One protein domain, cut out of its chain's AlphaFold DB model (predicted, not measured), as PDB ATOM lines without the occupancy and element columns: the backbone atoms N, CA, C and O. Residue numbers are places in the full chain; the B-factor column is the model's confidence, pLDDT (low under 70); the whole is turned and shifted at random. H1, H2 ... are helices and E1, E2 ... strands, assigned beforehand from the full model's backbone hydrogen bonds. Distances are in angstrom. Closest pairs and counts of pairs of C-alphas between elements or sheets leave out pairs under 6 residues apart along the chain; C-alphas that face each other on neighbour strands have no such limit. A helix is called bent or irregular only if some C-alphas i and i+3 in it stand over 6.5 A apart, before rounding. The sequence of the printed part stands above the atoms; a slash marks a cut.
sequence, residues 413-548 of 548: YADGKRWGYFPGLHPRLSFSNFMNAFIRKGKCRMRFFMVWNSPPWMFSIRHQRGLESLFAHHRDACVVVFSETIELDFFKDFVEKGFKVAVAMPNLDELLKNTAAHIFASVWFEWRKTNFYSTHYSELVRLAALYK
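What this domain is: This is residues 413 to 548 of the 548 residues of an uncharacterized protein of Vitis vinifera (UniProt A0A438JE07). A small, open sheet of three parallel strands, E1, E2 and E3, has two helices, H1 and H6, over one of its faces, while H2 and H3 only graze the sheet. H6 stands between the sheet and H5, which makes one end of the longest axis, and the short H4 joins that group to the sheet's last strand, E3. The printed part has 136 residues, in the order H1 E1 H2 E2 H3 E3 H4 H5 H6, and its class is mostly helix. It is compact, with a radius of gyration of the C-alphas of 14.7 A and spans of 40 by 30 by 26 A.

How they stand to each other: Residues 413 to 430 hold no named element, but residues 420 to 421 pair antiparallel with residues 503 to 504 of E3, residues 501 to 504. H1, residues 431 to 442, is on the sheet at a height of 9.1 A, over E2, residues 478 to 482, and along the strands at 15 degrees to E2 on the local plane; the closest C-alphas of H1 and E2, those of Gly 442 and Cys 478, are 6.7 A apart. E1, residues 447 to 451, is parallel to E2 at 20 degrees, with N 448 and O 478 2.9 A apart. E2 is parallel to E3 at 28 degrees, with N 502 and O 479 3.0 A apart. H2, residues 461 to 473, and H3, residues 492 to 496, only graze the sheet; E1, H2, E2 and E2, H3, E3 are strand-helix-strand units, parallel neighbour strands with a helix between, each with a right-handed crossover. H4, residues 508 to 512, touches H5, residues 516 to 527, at Leu 512 and His 518, whose C-alphas are closest at 4.7 A. H6, residues 533 to 547, is on the same face as H1, giving two layers, helices on one face of a sheet; it runs along the strands over E1, and the C-alphas of Val 451 and Ser 538 are closest at 6.0 A. H5 and H6 are close but not clearly touching, opposite ways at a shallow tilt of 26 degrees. Every O i to N i+4 pair is within hydrogen-bond range in H1, H2, H3, H4 and H6; in H5 2 of 8 are, beside 6 of 9 O i to N i+3 pairs.

Where its parts are: H1 begins at C-alpha 431, (-16.145, 25.958, 23.480), and is 16.4 A long. E1 is 13.4 A, H2 18.5 A and E2 12.9 A long. H5, 17.3 A long, is irregular, with C-alphas 522 and 525 7.5 A apart. H6, 20.9 A long, ends at C-alpha 547, (-1.988, 30.695, 27.941).

The domain as a whole: The C-alphas farthest apart, those of Ala 472 and Glu 526, are 40.8 A apart. The printed part has no cut, no link is long, and no printed residue is under 70 in pLDDT.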
ATOM      1  N   TYR A 413     -27.806  34.476  20.042       85.31
ATOM      2  CA  TYR A 413     -27.098  34.564  21.324       85.31
ATOM      3  C   TYR A 413     -26.430  33.239  21.742       85.31
ATOM      4  O   TYR A 413     -26.592  32.188  21.113       85.31
ATOM      5  N   ALA A 414     -25.618  33.304  22.801       83.69
ATOM      6  CA  ALA A 414     -24.967  32.148  23.404       83.69
ATOM      7  C   ALA A 414     -25.855  31.505  24.485       83.69
ATOM      8  O   ALA A 414     -26.047  32.054  25.567       83.69
ATOM      9  N   ASP A 415     -26.356  30.299  24.209       81.19
ATOM     10  CA  ASP A 415     -27.330  29.598  25.064       81.19
ATOM     11  C   ASP A 415     -26.682  28.614  26.069       81.19
ATOM     12  O   ASP A 415     -27.315  27.645  26.497       81.19
ATOM     13  N   GLY A 416     -25.367  28.706  26.310       78.06
ATOM     14  CA  GLY A 416     -24.567  27.694  27.034       78.06
ATOM     15  C   GLY A 416     -24.429  26.331  26.319       78.06
ATOM     16  O   GLY A 416     -23.553  25.530  26.636       78.06
ATOM     17  N   LYS A 417     -25.266  26.064  25.307       80.94
ATOM     18  CA  LYS A 417     -25.122  24.973  24.321       80.94
ATOM     19  C   LYS A 417     -24.503  25.446  23.004       80.94
ATOM     20  O   LYS A 417     -23.997  24.621  22.245       80.94
ATOM     21  N   ARG A 418     -24.582  26.749  22.724       87.19
ATOM     22  CA  ARG A 418     -23.894  27.430  21.621       87.19
ATOM     23  C   ARG A 418     -22.865  28.367  22.239       87.19
ATOM     24  O   ARG A 418     -23.244  29.246  23.004       87.19
ATOM     25  N   TRP A 419     -21.593  28.152  21.922       90.44
ATOM     26  CA  TRP A 419     -20.473  28.923  22.479       90.44
ATOM     27  C   TRP A 419     -19.871  29.921  21.488       90.44
ATOM     28  O   TRP A 419     -19.140  30.815  21.891       90.44
ATOM     29  N   GLY A 420     -20.176  29.782  20.201       91.62
ATOM     30  CA  GLY A 420     -19.690  30.656  19.142       91.62
ATOM     31  C   GLY A 420     -20.363  30.326  17.816       91.62
ATOM     32  O   GLY A 420     -20.977  29.263  17.667       91.62
ATOM     33  N   TYR A 421     -20.257  31.236  16.853       91.50
ATOM     34  CA  TYR A 421     -20.778  31.040  15.502       91.50
ATOM     35  C   TYR A 421     -19.709  31.351  14.456       91.50
ATOM     36  O   TYR A 421     -18.977  32.332  14.548       91.50
ATOM     37  N   PHE A 422     -19.633  30.485  13.447       90.94
ATOM     38  CA  PHE A 422     -18.918  30.740  12.205       90.94
ATOM     39  C   PHE A 422     -19.549  29.884  11.089       90.94
ATOM     40  O   PHE A 422     -19.847  28.706  11.337       90.94
ATOM     41  N   PRO A 423     -19.761  30.411   9.869       88.88
ATOM     42  CA  PRO A 423     -20.415  29.692   8.781       88.88
ATOM     43  C   PRO A 423     -19.783  28.330   8.475       88.88
ATOM     44  O   PRO A 423     -18.569  28.174   8.295       88.88
ATOM     45  N   GLY A 424     -20.632  27.303   8.422       85.00
ATOM     46  CA  GLY A 424     -20.232  25.915   8.193       85.00
ATOM     47  C   GLY A 424     -19.344  25.315   9.293       85.00
ATOM     48  O   GLY A 424     -18.541  24.435   8.986       85.00
ATOM     49  N   LEU A 425     -19.423  25.809  10.531       89.62
ATOM     50  CA  LEU A 425     -19.144  25.016  11.731       89.62
ATOM     51  C   LEU A 425     -20.469  24.548  12.345       89.62
ATOM     52  O   LEU A 425     -21.517  25.155  12.126       89.62
ATOM     53  N   HIS A 426     -20.438  23.459  13.113       86.25
ATOM     54  CA  HIS A 426     -21.642  22.962  13.772       86.25
ATOM     55  C   HIS A 426     -22.011  23.870  14.970       86.25
ATOM     56  O   HIS A 426     -21.174  24.043  15.856       86.25
ATOM     57  N   PRO A 427     -23.240  24.422  15.072       84.12
ATOM     58  CA  PRO A 427     -23.556  25.444  16.085       84.12
ATOM     59  C   PRO A 427     -23.509  24.979  17.549       84.12
ATOM     60  O   PRO A 427     -23.511  25.810  18.450       84.12
ATOM     61  N   ARG A 428     -23.514  23.662  17.799       87.25
ATOM     62  CA  ARG A 428     -23.508  23.054  19.146       87.25
ATOM     63  C   ARG A 428     -22.175  22.377  19.500       87.25
ATOM     64  O   ARG A 428     -22.167  21.336  20.152       87.25
ATOM     65  N   LEU A 429     -21.055  22.887  18.993       88.69
ATOM     66  CA  LEU A 429     -19.733  22.466  19.469       88.69
ATOM     67  C   LEU A 429     -19.503  23.004  20.892       88.69
ATOM     68  O   LEU A 429     -19.942  24.110  21.207       88.69
ATOM     69  N   SER A 430     -18.799  22.244  21.739       90.81
ATOM     70  CA  SER A 430     -18.249  22.782  22.994       90.81
ATOM     71  C   SER A 430     -17.247  23.898  22.699       90.81
ATOM     72  O   SER A 430     -16.689  23.942  21.599       90.81
ATOM     73  N   PHE A 431     -16.993  24.780  23.668       90.88
ATOM     74  CA  PHE A 431     -16.145  25.958  23.480       90.88
ATOM     75  C   PHE A 431     -14.767  25.601  22.890       90.88
ATOM     76  O   PHE A 431     -14.426  26.073  21.805       90.88
ATOM     77  N   SER A 432     -14.027  24.670  23.504       90.62
ATOM     78  CA  SER A 432     -12.723  24.215  22.992       90.62
ATOM     79  C   SER A 432     -12.800  23.630  21.576       90.62
ATOM     80  O   SER A 432     -11.918  23.868  20.750       90.62
ATOM     81  N   ASN A 433     -13.857  22.876  21.257       92.00
ATOM     82  CA  ASN A 433     -14.024  22.278  19.930       92.00
ATOM     83  C   ASN A 433     -14.410  23.318  18.871       92.00
ATOM     84  O   ASN A 433     -13.940  23.222  17.740       92.00
ATOM     85  N   PHE A 434     -15.211  24.325  19.229       93.81
ATOM     86  CA  PHE A 434     -15.503  25.470  18.370       93.81
ATOM     87  C   PHE A 434     -14.225  26.255  18.056       93.81
ATOM     88  O   PHE A 434     -13.912  26.452  16.884       93.81
ATOM     89  N   MET A 435     -13.451  26.621  19.083       91.94
ATOM     90  CA  MET A 435     -12.197  27.370  18.939       91.94
ATOM     91  C   MET A 435     -11.197  26.624  18.045       91.94
ATOM     92  O   MET A 435     -10.693  27.179  17.066       91.94
ATOM     93  N   ASN A 436     -10.979  25.332  18.309       91.44
ATOM     94  CA  ASN A 436     -10.114  24.485  17.488       91.44
ATOM     95  C   ASN A 436     -10.626  24.343  16.048       91.44
ATOM     96  O   ASN A 436      -9.834  24.406  15.106       91.44
ATOM     97  N   ALA A 437     -11.935  24.164  15.844       92.31
ATOM     98  CA  ALA A 437     -12.511  24.035  14.510       92.31
ATOM     99  C   ALA A 437     -12.439  25.349  13.716       92.31
ATOM    100  O   ALA A 437     -12.113  25.311  12.532       92.31
ATOM    101  N   PHE A 438     -12.669  26.500  14.354       92.00
ATOM    102  CA  PHE A 438     -12.511  27.825  13.748       92.00
ATOM    103  C   PHE A 438     -11.065  28.071  13.314       92.00
ATOM    104  O   PHE A 438     -10.820  28.355  12.141       92.00
ATOM    105  N   ILE A 439     -10.097  27.855  14.212       89.56
ATOM    106  CA  ILE A 439      -8.671  28.060  13.919       89.56
ATOM    107  C   ILE A 439      -8.189  27.122  12.796       89.56
ATOM    108  O   ILE A 439      -7.496  27.556  11.871       89.56
ATOM    109  N   ARG A 440      -8.587  25.841  12.827       88.44
ATOM    110  CA  ARG A 440      -8.221  24.863  11.787       88.44
ATOM    111  C   ARG A 440      -8.890  25.164  10.445       88.44
ATOM    112  O   ARG A 440      -8.221  25.092   9.418       88.44
ATOM    113  N   LYS A 441     -10.178  25.526  10.437       85.81
ATOM    114  CA  LYS A 441     -10.923  25.856   9.209       85.81
ATOM    115  C   LYS A 441     -10.423  27.152   8.568       85.81
ATOM    116  O   LYS A 441     -10.313  27.214   7.347       85.81
ATOM    117  N   GLY A 442     -10.078  28.154   9.377       78.25
ATOM    118  CA  GLY A 442      -9.523  29.424   8.911       78.25
ATOM    119  C   GLY A 442      -8.086  29.338   8.382       78.25
ATOM    120  O   GLY A 442      -7.653  30.266   7.698       78.25
ATOM    121  N   LYS A 443      -7.343  28.253   8.664       84.12
ATOM    122  CA  LYS A 443      -5.903  28.114   8.349       84.12
ATOM    123  C   LYS A 443      -5.093  29.334   8.828       84.12
ATOM    124  O   LYS A 443      -4.326  29.933   8.082       84.12
ATOM    125  N   CYS A 444      -5.341  29.749  10.067       81.94
ATOM    126  CA  CYS A 444      -4.896  31.036  10.603       81.94
ATOM    127  C   CYS A 444      -3.371  31.094  10.789       81.94
ATOM    128  O   CYS A 444      -2.841  30.348  11.615       81.94
ATOM    129  N   ARG A 445      -2.676  32.010  10.096       83.62
ATOM    130  CA  ARG A 445      -1.234  32.252  10.332       83.62
ATOM    131  C   ARG A 445      -0.994  33.052  11.613       83.62
ATOM    132  O   ARG A 445      -0.072  32.753  12.359       83.62
ATOM    133  N   MET A 446      -1.852  34.039  11.864       89.06
ATOM    134  CA  MET A 446      -1.880  34.850  13.084       89.06
ATOM    135  C   MET A 446      -3.233  34.679  13.776       89.06
ATOM    136  O   MET A 446      -4.257  34.502  13.108       89.06
ATOM    137  N   ARG A 447      -3.246  34.739  15.108       91.25
ATOM    138  CA  ARG A 447      -4.455  34.643  15.936       91.25
ATOM    139  C   ARG A 447      -4.546  35.894  16.796       91.25
ATOM    140  O   ARG A 447      -3.587  36.219  17.488       91.25
ATOM    141  N   PHE A 448      -5.685  36.569  16.756       91.75
ATOM    142  CA  PHE A 448      -5.961  37.740  17.576       91.75
ATOM    143  C   PHE A 448      -7.151  37.452  18.482       91.75
ATOM    144  O   PHE A 448      -8.198  36.999  18.019       91.75
ATOM    145  N   PHE A 449      -6.984  37.740  19.768       91.94
ATOM    146  CA  PHE A 449      -8.025  37.600  20.775       91.94
ATOM    147  C   PHE A 449      -8.409  38.989  21.275       91.94
ATOM    148  O   PHE A 449      -7.597  39.705  21.857       91.94
ATOM    149  N   MET A 450      -9.655  39.374  21.029       91.75
ATOM    150  CA  MET A 450     -10.242  40.620  21.506       91.75
ATOM    151  C   MET A 450     -11.271  40.283  22.584       91.75
ATOM    152  O   MET A 450     -11.972  39.285  22.466       91.75
ATOM    153  N   VAL A 451     -11.384  41.105  23.627       92.94
ATOM    154  CA  VAL A 451     -12.438  40.958  24.644       92.94
ATOM    155  C   VAL A 451     -13.316  42.197  24.618       92.94
ATOM    156  O   VAL A 451     -12.799  43.316  24.666       92.94
ATOM    157  N   TRP A 452     -14.629  41.996  24.542       92.12
ATOM    158  CA  TRP A 452     -15.618  43.059  24.450       92.12
ATOM    159  C   TRP A 452     -16.762  42.827  25.440       92.12
ATOM    160  O   TRP A 452     -17.653  42.010  25.214       92.12
ATOM    161  N   ASN A 453     -16.746  43.593  26.531       88.81
ATOM    162  CA  ASN A 453     -17.723  43.498  27.627       88.81
ATOM    163  C   ASN A 453     -18.840  44.555  27.521       88.81
ATOM    164  O   ASN A 453     -19.704  44.649  28.390       88.81
ATOM    165  N   SER A 454     -18.800  45.385  26.478       87.94
ATOM    166  CA  SER A 454     -19.783  46.437  26.222       87.94
ATOM    167  C   SER A 454     -20.955  45.905  25.386       87.94
ATOM    168  O   SER A 454     -20.774  44.992  24.582       87.94
ATOM    169  N   PRO A 455     -22.165  46.465  25.500       89.00
ATOM    170  CA  PRO A 455     -23.258  46.165  24.574       89.00
ATOM    171  C   PRO A 455     -22.924  46.452  23.090       89.00
ATOM    172  O   PRO A 455     -22.047  47.281  22.811       89.00
ATOM    173  N   PRO A 456     -23.640  45.824  22.128       88.56
ATOM    174  CA  PRO A 456     -23.326  45.901  20.695       88.56
ATOM    175  C   PRO A 456     -23.344  47.324  20.129       88.56
ATOM    176  O   PRO A 456     -22.482  47.686  19.336       88.56
ATOM    177  N   TRP A 457     -24.271  48.174  20.584       83.56
ATOM    178  CA  TRP A 457     -24.420  49.551  20.091       83.56
ATOM    179  C   TRP A 457     -23.232  50.470  20.417       83.56
ATOM    180  O   TRP A 457     -23.102  51.535  19.818       83.56
ATOM    181  N   MET A 458     -22.348  50.086  21.349       88.06
ATOM    182  CA  MET A 458     -21.090  50.807  21.587       88.06
ATOM    183  C   MET A 458     -19.964  50.395  20.628       88.06
ATOM    184  O   MET A 458     -18.918  51.053  20.608       88.06
ATOM    185  N   PHE A 459     -20.154  49.355  19.807       85.81
ATOM    186  CA  PHE A 459     -19.205  48.967  18.766       85.81
ATOM    187  C   PHE A 459     -19.301  49.939  17.579       85.81
ATOM    188  O   PHE A 459     -19.889  49.672  16.537       85.81
ATOM    189  N   SER A 460     -18.754  51.138  17.777       84.94
ATOM    190  CA  SER A 460     -18.774  52.209  16.781       84.94
ATOM    191  C   SER A 460     -17.787  51.979  15.631       84.94
ATOM    192  O   SER A 460     -16.848  51.184  15.737       84.94
ATOM    193  N   ILE A 461     -17.939  52.780  14.569       84.81
ATOM    194  CA  ILE A 461     -17.097  52.798  13.357       84.81
ATOM    195  C   ILE A 461     -15.590  52.799  13.681       84.81
ATOM    196  O   ILE A 461     -14.811  52.193  12.954       84.81
ATOM    197  N   ARG A 462     -15.149  53.412  14.792       84.00
ATOM    198  CA  ARG A 462     -13.735  53.382  15.220       84.00
ATOM    199  C   ARG A 462     -13.215  51.951  15.415       84.00
ATOM    200  O   ARG A 462     -12.127  51.631  14.950       84.00
ATOM    201  N   HIS A 463     -13.985  51.101  16.088       86.50
ATOM    202  CA  HIS A 463     -13.603  49.716  16.378       86.50
ATOM    203  C   HIS A 463     -13.667  48.853  15.114       86.50
ATOM    204  O   HIS A 463     -12.777  48.039  14.874       86.50
ATOM    205  N   GLN A 464     -14.659  49.114  14.257       85.81
ATOM    206  CA  GLN A 464     -14.757  48.520  12.925       85.81
ATOM    207  C   GLN A 464     -13.506  48.823  12.079       85.81
ATOM    208  O   GLN A 464     -12.896  47.904  11.540       85.81
ATOM    209  N   ARG A 465     -13.065  50.088  12.026       84.75
ATOM    210  CA  ARG A 465     -11.840  50.496  11.310       84.75
ATOM    211  C   ARG A 465     -10.575  49.857  11.893       84.75
ATOM    212  O   ARG A 465      -9.649  49.566  11.144       84.75
ATOM    213  N   GLY A 466     -10.553  49.580  13.200       86.50
ATOM    214  CA  GLY A 466      -9.497  48.791  13.843       86.50
ATOM    215  C   GLY A 466      -9.413  47.356  13.306       86.50
ATOM    216  O   GLY A 466      -8.327  46.909  12.940       86.50
ATOM    217  N   LEU A 467     -10.550  46.659  13.182       88.81
ATOM    218  CA  LEU A 467     -10.604  45.328  12.557       88.81
ATOM    219  C   LEU A 467     -10.228  45.372  11.070       88.81
ATOM    220  O   LEU A 467      -9.468  44.525  10.607       88.81
ATOM    221  N   GLU A 468     -10.722  46.360  10.322       87.75
ATOM    222  CA  GLU A 468     -10.388  46.528   8.901       87.75
ATOM    223  C   GLU A 468      -8.883  46.755   8.686       87.75
ATOM    224  O   GLU A 468      -8.300  46.138   7.798       87.75
ATOM    225  N   SER A 469      -8.236  47.566   9.532       88.31
ATOM    226  CA  SER A 469      -6.780  47.778   9.512       88.31
ATOM    227  C   SER A 469      -5.999  46.494   9.828       88.31
ATOM    228  O   SER A 469      -5.089  46.113   9.088       88.31
ATOM    229  N   LEU A 470      -6.415  45.751  10.863       89.06
ATOM    230  CA  LEU A 470      -5.832  44.450  11.209       89.06
ATOM    231  C   LEU A 470      -5.888  43.481  10.020       89.06
ATOM    232  O   LEU A 470      -4.874  42.878   9.670       89.06
ATOM    233  N   PHE A 471      -7.042  43.360   9.358       88.88
ATOM    234  CA  PHE A 471      -7.181  42.496   8.186       88.88
ATOM    235  C   PHE A 471      -6.486  43.043   6.930       88.88
ATOM    236  O   PHE A 471      -6.102  42.249   6.070       88.88
ATOM    237  N   ALA A 472      -6.275  44.358   6.810       88.94
ATOM    238  CA  ALA A 472      -5.492  44.939   5.722       88.94
ATOM    239  C   ALA A 472      -4.026  44.479   5.786       88.94
ATOM    240  O   ALA A 472      -3.507  43.984   4.782       88.94
ATOM    241  N   HIS A 473      -3.402  44.552   6.969       88.50
ATOM    242  CA  HIS A 473      -2.030  44.086   7.207       88.50
ATOM    243  C   HIS A 473      -1.911  42.555   7.333       88.50
ATOM    244  O   HIS A 473      -0.870  41.975   7.010       88.50
ATOM    245  N   HIS A 474      -2.963  41.874   7.795       89.62
ATOM    246  CA  HIS A 474      -2.961  40.432   8.042       89.62
ATOM    247  C   HIS A 474      -4.200  39.744   7.451       89.62
ATOM    248  O   HIS A 474      -5.086  39.282   8.170       89.62
ATOM    249  N   ARG A 475      -4.229  39.609   6.121       86.94
ATOM    250  CA  ARG A 475      -5.332  38.981   5.363       86.94
ATOM    251  C   ARG A 475      -5.701  37.569   5.846       86.94
ATOM    252  O   ARG A 475      -6.874  37.216   5.862       86.94
ATOM    253  N   ASP A 476      -4.711  36.789   6.286       87.75
ATOM    254  CA  ASP A 476      -4.885  35.424   6.808       87.75
ATOM    255  C   ASP A 476      -4.941  35.315   8.343       87.75
ATOM    256  O   ASP A 476      -4.877  34.207   8.890       87.75
ATOM    257  N   ALA A 477      -5.063  36.438   9.053       92.19
ATOM    258  CA  ALA A 477      -5.342  36.421  10.483       92.19
ATOM    259  C   ALA A 477      -6.731  35.845  10.775       92.19
ATOM    260  O   ALA A 477      -7.656  35.990   9.978       92.19
ATOM    261  N   CYS A 478      -6.884  35.254  11.958       93.88
ATOM    262  CA  CYS A 478      -8.189  34.958  12.532       93.88
ATOM    263  C   CYS A 478      -8.384  35.766  13.809       93.88
ATOM    264  O   CYS A 478      -7.518  35.755  14.688       93.88
ATOM    265  N   VAL A 479      -9.527  36.439  13.910       94.62
ATOM    266  CA  VAL A 479      -9.914  37.239  15.073       94.62
ATOM    267  C   VAL A 479     -11.031  36.515  15.815       94.62
ATOM    268  O   VAL A 479     -12.072  36.215  15.228       94.62
ATOM    269  N   VAL A 480     -10.836  36.259  17.107       94.69
ATOM    270  CA  VAL A 480     -11.912  35.836  18.010       94.69
ATOM    271  C   VAL A 480     -12.244  36.992  18.938       94.69
ATOM    272  O   VAL A 480     -11.369  37.507  19.636       94.69
ATOM    273  N   VAL A 481     -13.513  37.391  18.948       94.88
ATOM    274  CA  VAL A 481     -14.050  38.389  19.873       94.88
ATOM    275  C   VAL A 481     -14.780  37.657  20.994       94.88
ATOM    276  O   VAL A 481     -15.865  37.115  20.792       94.88
ATOM    277  N   PHE A 482     -14.177  37.626  22.179       94.25
ATOM    278  CA  PHE A 482     -14.816  37.121  23.384       94.25
ATOM    279  C   PHE A 482     -15.812  38.147  23.914       94.25
ATOM    280  O   PHE A 482     -15.427  39.270  24.247       94.25
ATOM    281  N   SER A 483     -17.086  37.772  23.987       92.75
ATOM    282  CA  SER A 483     -18.148  38.645  24.480       92.75
ATOM    283  C   SER A 483     -19.314  37.847  25.058       92.75
ATOM    284  O   SER A 483     -19.671  36.790  24.544       92.75
ATOM    285  N   GLU A 484     -19.920  38.374  26.120       88.44
ATOM    286  CA  GLU A 484     -21.220  37.924  26.645       88.44
ATOM    287  C   GLU A 484     -22.388  38.755  26.092       88.44
ATOM    288  O   GLU A 484     -23.542  38.337  26.151       88.44
ATOM    289  N   THR A 485     -22.091  39.964  25.612       88.69
ATOM    290  CA  THR A 485     -23.059  41.010  25.264       88.69
ATOM    291  C   THR A 485     -23.271  41.151  23.762       88.69
ATOM    292  O   THR A 485     -24.294  41.696  23.352       88.69
ATOM    293  N   ILE A 486     -22.313  40.702  22.946       89.75
ATOM    294  CA  ILE A 486     -22.410  40.676  21.485       89.75
ATOM    295  C   ILE A 486     -22.985  39.341  20.998       89.75
ATOM    296  O   ILE A 486     -22.643  38.264  21.481       89.75
ATOM    297  N   GLU A 487     -23.843  39.447  19.990       91.25
ATOM    298  CA  GLU A 487     -24.457  38.340  19.263       91.25
ATOM    299  C   GLU A 487     -23.424  37.545  18.464       91.25
ATOM    300  O   GLU A 487     -22.492  38.090  17.872       91.25
ATOM    301  N   LEU A 488     -23.610  36.232  18.393       91.00
ATOM    302  CA  LEU A 488     -22.675  35.329  17.739       91.00
ATOM    303  C   LEU A 488     -22.557  35.599  16.224       91.00
ATOM    304  O   LEU A 488     -21.497  35.369  15.641       91.00
ATOM    305  N   ASP A 489     -23.613  36.123  15.596       90.75
ATOM    306  CA  ASP A 489     -23.671  36.513  14.184       90.75
ATOM    307  C   ASP A 489     -23.420  38.014  13.916       90.75
ATOM    308  O   ASP A 489     -23.495  38.447  12.766       90.75
ATOM    309  N   PHE A 490     -23.035  38.802  14.930       91.94
ATOM    310  CA  PHE A 490     -22.824  40.257  14.817       91.94
ATOM    311  C   PHE A 490     -21.873  40.679  13.681       91.94
ATOM    312  O   PHE A 490     -22.079  41.704  13.038       91.94
ATOM    313  N   PHE A 491     -20.844  39.875  13.390       92.00
ATOM    314  CA  PHE A 491     -19.877  40.142  12.316       92.00
ATOM    315  C   PHE A 491     -20.195  39.432  10.985       92.00
ATOM    316  O   PHE A 491     -19.293  39.278  10.158       92.00
ATOM    317  N   LYS A 492     -21.441  38.999  10.732       91.12
ATOM    318  CA  LYS A 492     -21.821  38.311   9.477       91.12
ATOM    319  C   LYS A 492     -21.348  39.057   8.217       91.12
ATOM    320  O   LYS A 492     -20.709  38.443   7.371       91.12
ATOM    321  N   ASP A 493     -21.501  40.382   8.170       89.88
ATOM    322  CA  ASP A 493     -21.100  41.248   7.051       89.88
ATOM    323  C   ASP A 493     -19.587  41.207   6.757       89.88
ATOM    324  O   ASP A 493     -19.153  41.478   5.636       89.88
ATOM    325  N   PHE A 494     -18.759  40.907   7.764       91.06
ATOM    326  CA  PHE A 494     -17.319  40.690   7.599       91.06
ATOM    327  C   PHE A 494     -17.030  39.285   7.076       91.06
ATOM    328  O   PHE A 494     -16.183  39.111   6.199       91.06
ATOM    329  N   VAL A 495     -17.742  38.283   7.589       91.62
ATOM    330  CA  VAL A 495     -17.537  36.886   7.200       91.62
ATOM    331  C   VAL A 495     -18.033  36.613   5.777       91.62
ATOM    332  O   VAL A 495     -17.377  35.881   5.039       91.62
ATOM    333  N   GLU A 496     -19.118  37.260   5.346       90.81
ATOM    334  CA  GLU A 496     -19.592  37.245   3.953       90.81
ATOM    335  C   GLU A 496     -18.561  37.842   2.981       90.81
ATOM    336  O   GLU A 496     -18.407  37.353   1.864       90.81
ATOM    337  N   LYS A 497     -17.769  38.825   3.432       89.56
ATOM    338  CA  LYS A 497     -16.621  39.391   2.694       89.56
ATOM    339  C   LYS A 497     -15.349  38.530   2.784       89.56
ATOM    340  O   LYS A 497     -14.295  38.942   2.311       89.56
ATOM    341  N   GLY A 498     -15.426  37.348   3.400       88.81
ATOM    342  CA  GLY A 498     -14.318  36.400   3.540       88.81
ATOM    343  C   GLY A 498     -13.379  36.653   4.725       88.81
ATOM    344  O   GLY A 498     -12.402  35.916   4.883       88.81
ATOM    345  N   PHE A 499     -13.645  37.645   5.584       91.12
ATOM    346  CA  PHE A 499     -12.814  37.892   6.764       91.12
ATOM    347  C   PHE A 499     -13.056  36.839   7.851       91.12
ATOM    348  O   PHE A 499     -14.188  36.480   8.183       91.12
ATOM    349  N   LYS A 500     -11.970  36.355   8.454       93.56
ATOM    350  CA  LYS A 500     -11.993  35.275   9.448       93.56
ATOM    351  C   LYS A 500     -12.190  35.863  10.848       93.56
ATOM    352  O   LYS A 500     -11.269  35.887  11.662       93.56
ATOM    353  N   VAL A 501     -13.391  36.369  11.115       94.31
ATOM    354  CA  VAL A 501     -13.808  36.867  12.434       94.31
ATOM    355  C   VAL A 501     -14.931  35.998  12.998       94.31
ATOM    356  O   VAL A 501     -15.822  35.575  12.265       94.31
ATOM    357  N   ALA A 502     -14.882  35.714  14.297       94.62
ATOM    358  CA  ALA A 502     -15.942  35.014  15.014       94.62
ATOM    359  C   ALA A 502     -16.153  35.626  16.402       94.62
ATOM    360  O   ALA A 502     -15.192  36.010  17.072       94.62
ATOM    361  N   VAL A 503     -17.407  35.676  16.849       95.06
ATOM    362  CA  VAL A 503     -17.746  35.975  18.245       95.06
ATOM    363  C   VAL A 503     -17.876  34.655  19.001       95.06
ATOM    364  O   VAL A 503     -18.456  33.689  18.493       95.06
ATOM    365  N   ALA A 504     -17.331  34.614  20.213       94.56
ATOM    366  CA  ALA A 504     -17.450  33.479  21.114       94.56
ATOM    367  C   ALA A 504     -17.786  33.952  22.531       94.56
ATOM    368  O   ALA A 504     -17.191  34.903  23.032       94.56
ATOM    369  N   MET A 505     -18.686  33.248  23.210       93.31
ATOM    370  CA  MET A 505     -18.854  33.404  24.649       93.31
ATOM    371  C   MET A 505     -17.683  32.692  25.344       93.31
ATOM    372  O   MET A 505     -17.518  31.483  25.154       93.31
ATOM    373  N   PRO A 506     -16.840  33.393  26.118       91.81
ATOM    374  CA  PRO A 506     -15.714  32.772  26.812       91.81
ATOM    375  C   PRO A 506     -16.200  31.805  27.904       91.81
ATOM    376  O   PRO A 506     -16.922  32.194  28.821       91.81
ATOM    377  N   ASN A 507     -15.760  30.546  27.847       91.62
ATOM    378  CA  ASN A 507     -15.990  29.591  28.930       91.62
ATOM    379  C   ASN A 507     -14.829  29.647  29.938       91.62
ATOM    380  O   ASN A 507     -13.780  29.049  29.695       91.62
ATOM    381  N   LEU A 508     -15.008  30.345  31.069       89.50
ATOM    382  CA  LEU A 508     -13.982  30.440  32.121       89.50
ATOM    383  C   LEU A 508     -13.533  29.072  32.657       89.50
ATOM    384  O   LEU A 508     -12.356  28.918  32.969       89.50
ATOM    385  N   ASP A 509     -14.433  28.090  32.746       90.19
ATOM    386  CA  ASP A 509     -14.102  26.757  33.260       90.19
ATOM    387  C   ASP A 509     -13.117  26.033  32.327       90.19
ATOM    388  O   ASP A 509     -12.070  25.564  32.767       90.19
ATOM    389  N   GLU A 510     -13.381  26.034  31.014       91.12
ATOM    390  CA  GLU A 510     -12.477  25.448  30.012       91.12
ATOM    391  C   GLU A 510     -11.179  26.260  29.828       91.12
ATOM    392  O   GLU A 510     -10.100  25.674  29.687       91.12
ATOM    393  N   LEU A 511     -11.264  27.597  29.848       91.06
ATOM    394  CA  LEU A 511     -10.116  28.500  29.691       91.06
ATOM    395  C   LEU A 511      -9.133  28.391  30.862       91.06
ATOM    396  O   LEU A 511      -7.927  28.295  30.642       91.06
ATOM    397  N   LEU A 512      -9.630  28.362  32.100       91.12
ATOM    398  CA  LEU A 512      -8.791  28.301  33.301       91.12
ATOM    399  C   LEU A 512      -8.443  26.865  33.717       91.12
ATOM    400  O   LEU A 512      -7.623  26.679  34.617       91.12
ATOM    401  N   LYS A 513      -8.999  25.841  33.057       90.00
ATOM    402  CA  LYS A 513      -8.689  24.430  33.321       90.00
ATOM    403  C   LYS A 513      -7.180  24.169  33.295       90.00
ATOM    404  O   LYS A 513      -6.513  24.476  32.304       90.00
ATOM    405  N   ASN A 514      -6.679  23.525  34.352       87.69
ATOM    406  CA  ASN A 514      -5.260  23.251  34.631       87.69
ATOM    407  C   ASN A 514      -4.419  24.491  35.008       87.69
ATOM    408  O   ASN A 514      -3.197  24.454  34.893       87.69
ATOM    409  N   THR A 515      -5.042  25.577  35.474       89.06
ATOM    410  CA  THR A 515      -4.348  26.731  36.076       89.06
ATOM    411  C   THR A 515      -4.740  26.881  37.546       89.06
ATOM    412  O   THR A 515      -5.854  26.526  37.930       89.06
ATOM    413  N   ALA A 516      -3.872  27.473  38.374       88.94
ATOM    414  CA  ALA A 516      -4.225  27.821  39.758       88.94
ATOM    415  C   ALA A 516      -5.413  28.807  39.836       88.94
ATOM    416  O   ALA A 516      -6.145  28.835  40.823       88.94
ATOM    417  N   ALA A 517      -5.643  29.575  38.767       87.69
ATOM    418  CA  ALA A 517      -6.757  30.505  38.632       87.69
ATOM    419  C   ALA A 517      -8.120  29.824  38.389       87.69
ATOM    420  O   ALA A 517      -9.138  30.510  38.428       87.69
ATOM    421  N   HIS A 518      -8.188  28.498  38.183       90.81
ATOM    422  CA  HIS A 518      -9.452  27.776  37.944       90.81
ATOM    423  C   HIS A 518     -10.497  27.996  39.050       90.81
ATOM    424  O   HIS A 518     -11.689  28.068  38.761       90.81
ATOM    425  N   ILE A 519     -10.053  28.231  40.288       87.75
ATOM    426  CA  ILE A 519     -10.911  28.580  41.431       87.75
ATOM    427  C   ILE A 519     -11.790  29.812  41.131       87.75
ATOM    428  O   ILE A 519     -12.946  29.852  41.543       87.75
ATOM    429  N   PHE A 520     -11.312  30.795  40.359       85.00
ATOM    430  CA  PHE A 520     -12.103  31.987  40.023       85.00
ATOM    431  C   PHE A 520     -13.316  31.691  39.127       85.00
ATOM    432  O   PHE A 520     -14.276  32.461  39.143       85.00
ATOM    433  N   ALA A 521     -13.333  30.568  38.396       86.94
ATOM    434  CA  ALA A 521     -14.491  30.170  37.594       86.94
ATOM    435  C   ALA A 521     -15.729  29.863  38.463       86.94
ATOM    436  O   ALA A 521     -16.851  30.132  38.037       86.94
ATOM    437  N   SER A 522     -15.547  29.366  39.696       86.56
ATOM    438  CA  SER A 522     -16.668  29.077  40.606       86.56
ATOM    439  C   SER A 522     -17.241  30.341  41.261       86.56
ATOM    440  O   SER A 522     -18.456  30.462  41.410       86.56
ATOM    441  N   VAL A 523     -16.387  31.318  41.588       85.94
ATOM    442  CA  VAL A 523     -16.760  32.564  42.295       85.94
ATOM    443  C   VAL A 523     -17.200  33.685  41.330       85.94
ATOM    444  O   VAL A 523     -17.681  34.739  41.752       85.94
ATOM    445  N   TRP A 524     -17.104  33.468  40.013       82.88
ATOM    446  CA  TRP A 524     -17.354  34.492  38.988       82.88
ATOM    447  C   TRP A 524     -18.736  35.180  39.113       82.88
ATOM    448  O   TRP A 524     -18.861  36.385  38.884       82.88
ATOM    449  N   PHE A 525     -19.774  34.447  39.546       82.88
ATOM    450  CA  PHE A 525     -21.131  34.981  39.738       82.88
ATOM    451  C   PHE A 525     -21.195  36.065  40.821       82.88
ATOM    452  O   PHE A 525     -22.025  36.972  40.736       82.88
ATOM    453  N   GLU A 526     -20.331  35.982  41.832       85.50
ATOM    454  CA  GLU A 526     -20.219  36.982  42.893       85.50
ATOM    455  C   GLU A 526     -19.382  38.173  42.428       85.50
ATOM    456  O   GLU A 526     -19.754  39.323  42.666       85.50
ATOM    457  N   TRP A 527     -18.305  37.908  41.680       82.50
ATOM    458  CA  TRP A 527     -17.416  38.935  41.130       82.50
ATOM    459  C   TRP A 527     -18.133  39.916  40.202       82.50
ATOM    460  O   TRP A 527     -17.790  41.100  40.206       82.50
ATOM    461  N   ARG A 528     -19.188  39.483  39.494       84.19
ATOM    462  CA  ARG A 528     -20.060  40.362  38.684       84.19
ATOM    463  C   ARG A 528     -20.718  41.511  39.455       84.19
ATOM    464  O   ARG A 528     -21.204  42.449  38.834       84.19
ATOM    465  N   LYS A 529     -20.723  41.470  40.792       86.62
ATOM    466  CA  LYS A 529     -21.252  42.536  41.661       86.62
ATOM    467  C   LYS A 529     -20.201  43.591  42.044       86.62
ATOM    468  O   LYS A 529     -20.531  44.534  42.756       86.62
ATOM    469  N   THR A 530     -18.941  43.425  41.633       86.38
ATOM    470  CA  THR A 530     -17.832  44.320  42.012       86.38
ATOM    471  C   THR A 530     -17.676  45.501  41.051       86.38
ATOM    472  O   THR A 530     -17.897  45.382  39.847       86.38
ATOM    473  N   ASN A 531     -17.234  46.650  41.574       78.94
ATOM    474  CA  ASN A 531     -17.168  47.917  40.825       78.94
ATOM    475  C   ASN A 531     -16.207  47.909  39.619       78.94
ATOM    476  O   ASN A 531     -16.339  48.754  38.738       78.94
ATOM    477  N   PHE A 532     -15.252  46.973  39.568       83.38
ATOM    478  CA  PHE A 532     -14.246  46.856  38.500       83.38
ATOM    479  C   PHE A 532     -14.319  45.525  37.745       83.38
ATOM    480  O   PHE A 532     -13.382  45.161  37.032       83.38
ATOM    481  N   TYR A 533     -15.446  44.814  37.875       85.50
ATOM    482  CA  TYR A 533     -15.667  43.506  37.268       85.50
ATOM    483  C   TYR A 533     -15.238  43.453  35.792       85.50
ATOM    484  O   TYR A 533     -14.417  42.619  35.419       85.50
ATOM    485  N   SER A 534     -15.730  44.380  34.962       84.81
ATOM    486  CA  SER A 534     -15.479  44.380  33.516       84.81
ATOM    487  C   SER A 534     -13.999  44.500  33.145       84.81
ATOM    488  O   SER A 534     -13.600  43.960  32.113       84.81
ATOM    489  N   THR A 535     -13.186  45.179  33.962       87.06
ATOM    490  CA  THR A 535     -11.742  45.330  33.733       87.06
ATOM    491  C   THR A 535     -11.029  44.021  34.046       87.06
ATOM    492  O   THR A 535     -10.486  43.400  33.131       87.06
ATOM    493  N   HIS A 536     -11.139  43.542  35.289       88.25
ATOM    494  CA  HIS A 536     -10.472  42.320  35.751       88.25
ATOM    495  C   HIS A 536     -10.921  41.075  34.987       88.25
ATOM    496  O   HIS A 536     -10.107  40.216  34.661       88.25
ATOM    497  N   TYR A 537     -12.204  40.993  34.633       88.44
ATOM    498  CA  TYR A 537     -12.710  39.931  33.774       88.44
ATOM    499  C   TYR A 537     -12.065  39.966  32.385       88.44
ATOM    500  O   TYR A 537     -11.643  38.931  31.871       88.44
ATOM    501  N   SER A 538     -11.919  41.155  31.788       90.31
ATOM    502  CA  SER A 538     -11.264  41.283  30.484       90.31
ATOM    503  C   SER A 538      -9.782  40.900  30.526       90.31
ATOM    504  O   SER A 538      -9.286  40.286  29.585       90.31
ATOM    505  N   GLU A 539      -9.078  41.222  31.612       90.62
ATOM    506  CA  GLU A 539      -7.682  40.833  31.839       90.62
ATOM    507  C   GLU A 539      -7.553  39.318  32.018       90.62
ATOM    508  O   GLU A 539      -6.764  38.688  31.316       90.62
ATOM    509  N   LEU A 540      -8.391  38.720  32.871       90.44
ATOM    510  CA  LEU A 540      -8.425  37.278  33.116       90.44
ATOM    511  C   LEU A 540      -8.693  36.484  31.830       90.44
ATOM    512  O   LEU A 540      -7.975  35.528  31.548       90.44
ATOM    513  N   VAL A 541      -9.678  36.897  31.023       91.69
ATOM    514  CA  VAL A 541      -9.990  36.238  29.742       91.69
ATOM    515  C   VAL A 541      -8.847  36.399  28.735       91.69
ATOM    516  O   VAL A 541      -8.504  35.420  28.076       91.69
ATOM    517  N   ARG A 542      -8.207  37.579  28.633       91.31
ATOM    518  CA  ARG A 542      -7.029  37.769  27.758       91.31
ATOM    519  C   ARG A 542      -5.872  36.860  28.167       91.31
ATOM    520  O   ARG A 542      -5.340  36.151  27.319       91.31
ATOM    521  N   LEU A 543      -5.505  36.850  29.449       91.00
ATOM    522  CA  LEU A 543      -4.397  36.035  29.960       91.00
ATOM    523  C   LEU A 543      -4.676  34.535  29.794       91.00
ATOM    524  O   LEU A 543      -3.812  33.801  29.322       91.00
ATOM    525  N   ALA A 544      -5.895  34.084  30.102       91.44
ATOM    526  CA  ALA A 544      -6.282  32.686  29.933       91.44
ATOM    527  C   ALA A 544      -6.315  32.253  28.456       91.44
ATOM    528  O   ALA A 544      -5.915  31.136  28.142       91.44
ATOM    529  N   ALA A 545      -6.749  33.130  27.544       89.50
ATOM    530  CA  ALA A 545      -6.752  32.857  26.107       89.50
ATOM    531  C   ALA A 545      -5.348  32.872  25.475       89.50
ATOM    532  O   ALA A 545      -5.148  32.202  24.468       89.50
ATOM    533  N   LEU A 546      -4.390  33.610  26.046       88.56
ATOM    534  CA  LEU A 546      -2.984  33.609  25.614       88.56
ATOM    535  C   LEU A 546      -2.175  32.436  26.191       88.56
ATOM    536  O   LEU A 546      -1.170  32.046  25.606       88.56
ATOM    537  N   TYR A 547      -2.602  31.877  27.326       87.88
ATOM    538  CA  TYR A 547      -1.988  30.695  27.941       87.88
ATOM    539  C   TYR A 547      -2.377  29.368  27.248       87.88
ATOM    540  O   TYR A 547      -1.729  28.345  27.473       87.88
ATOM    541  N   LYS A 548      -3.446  29.366  26.439       81.75
ATOM    542  CA  LYS A 548      -4.007  28.190  25.747       81.75
ATOM    543  C   LYS A 548      -3.561  28.079  24.286       81.75
ATOM    544  O   LYS A 548      -3.336  26.920  23.870       81.75
TER     545      LYS A 548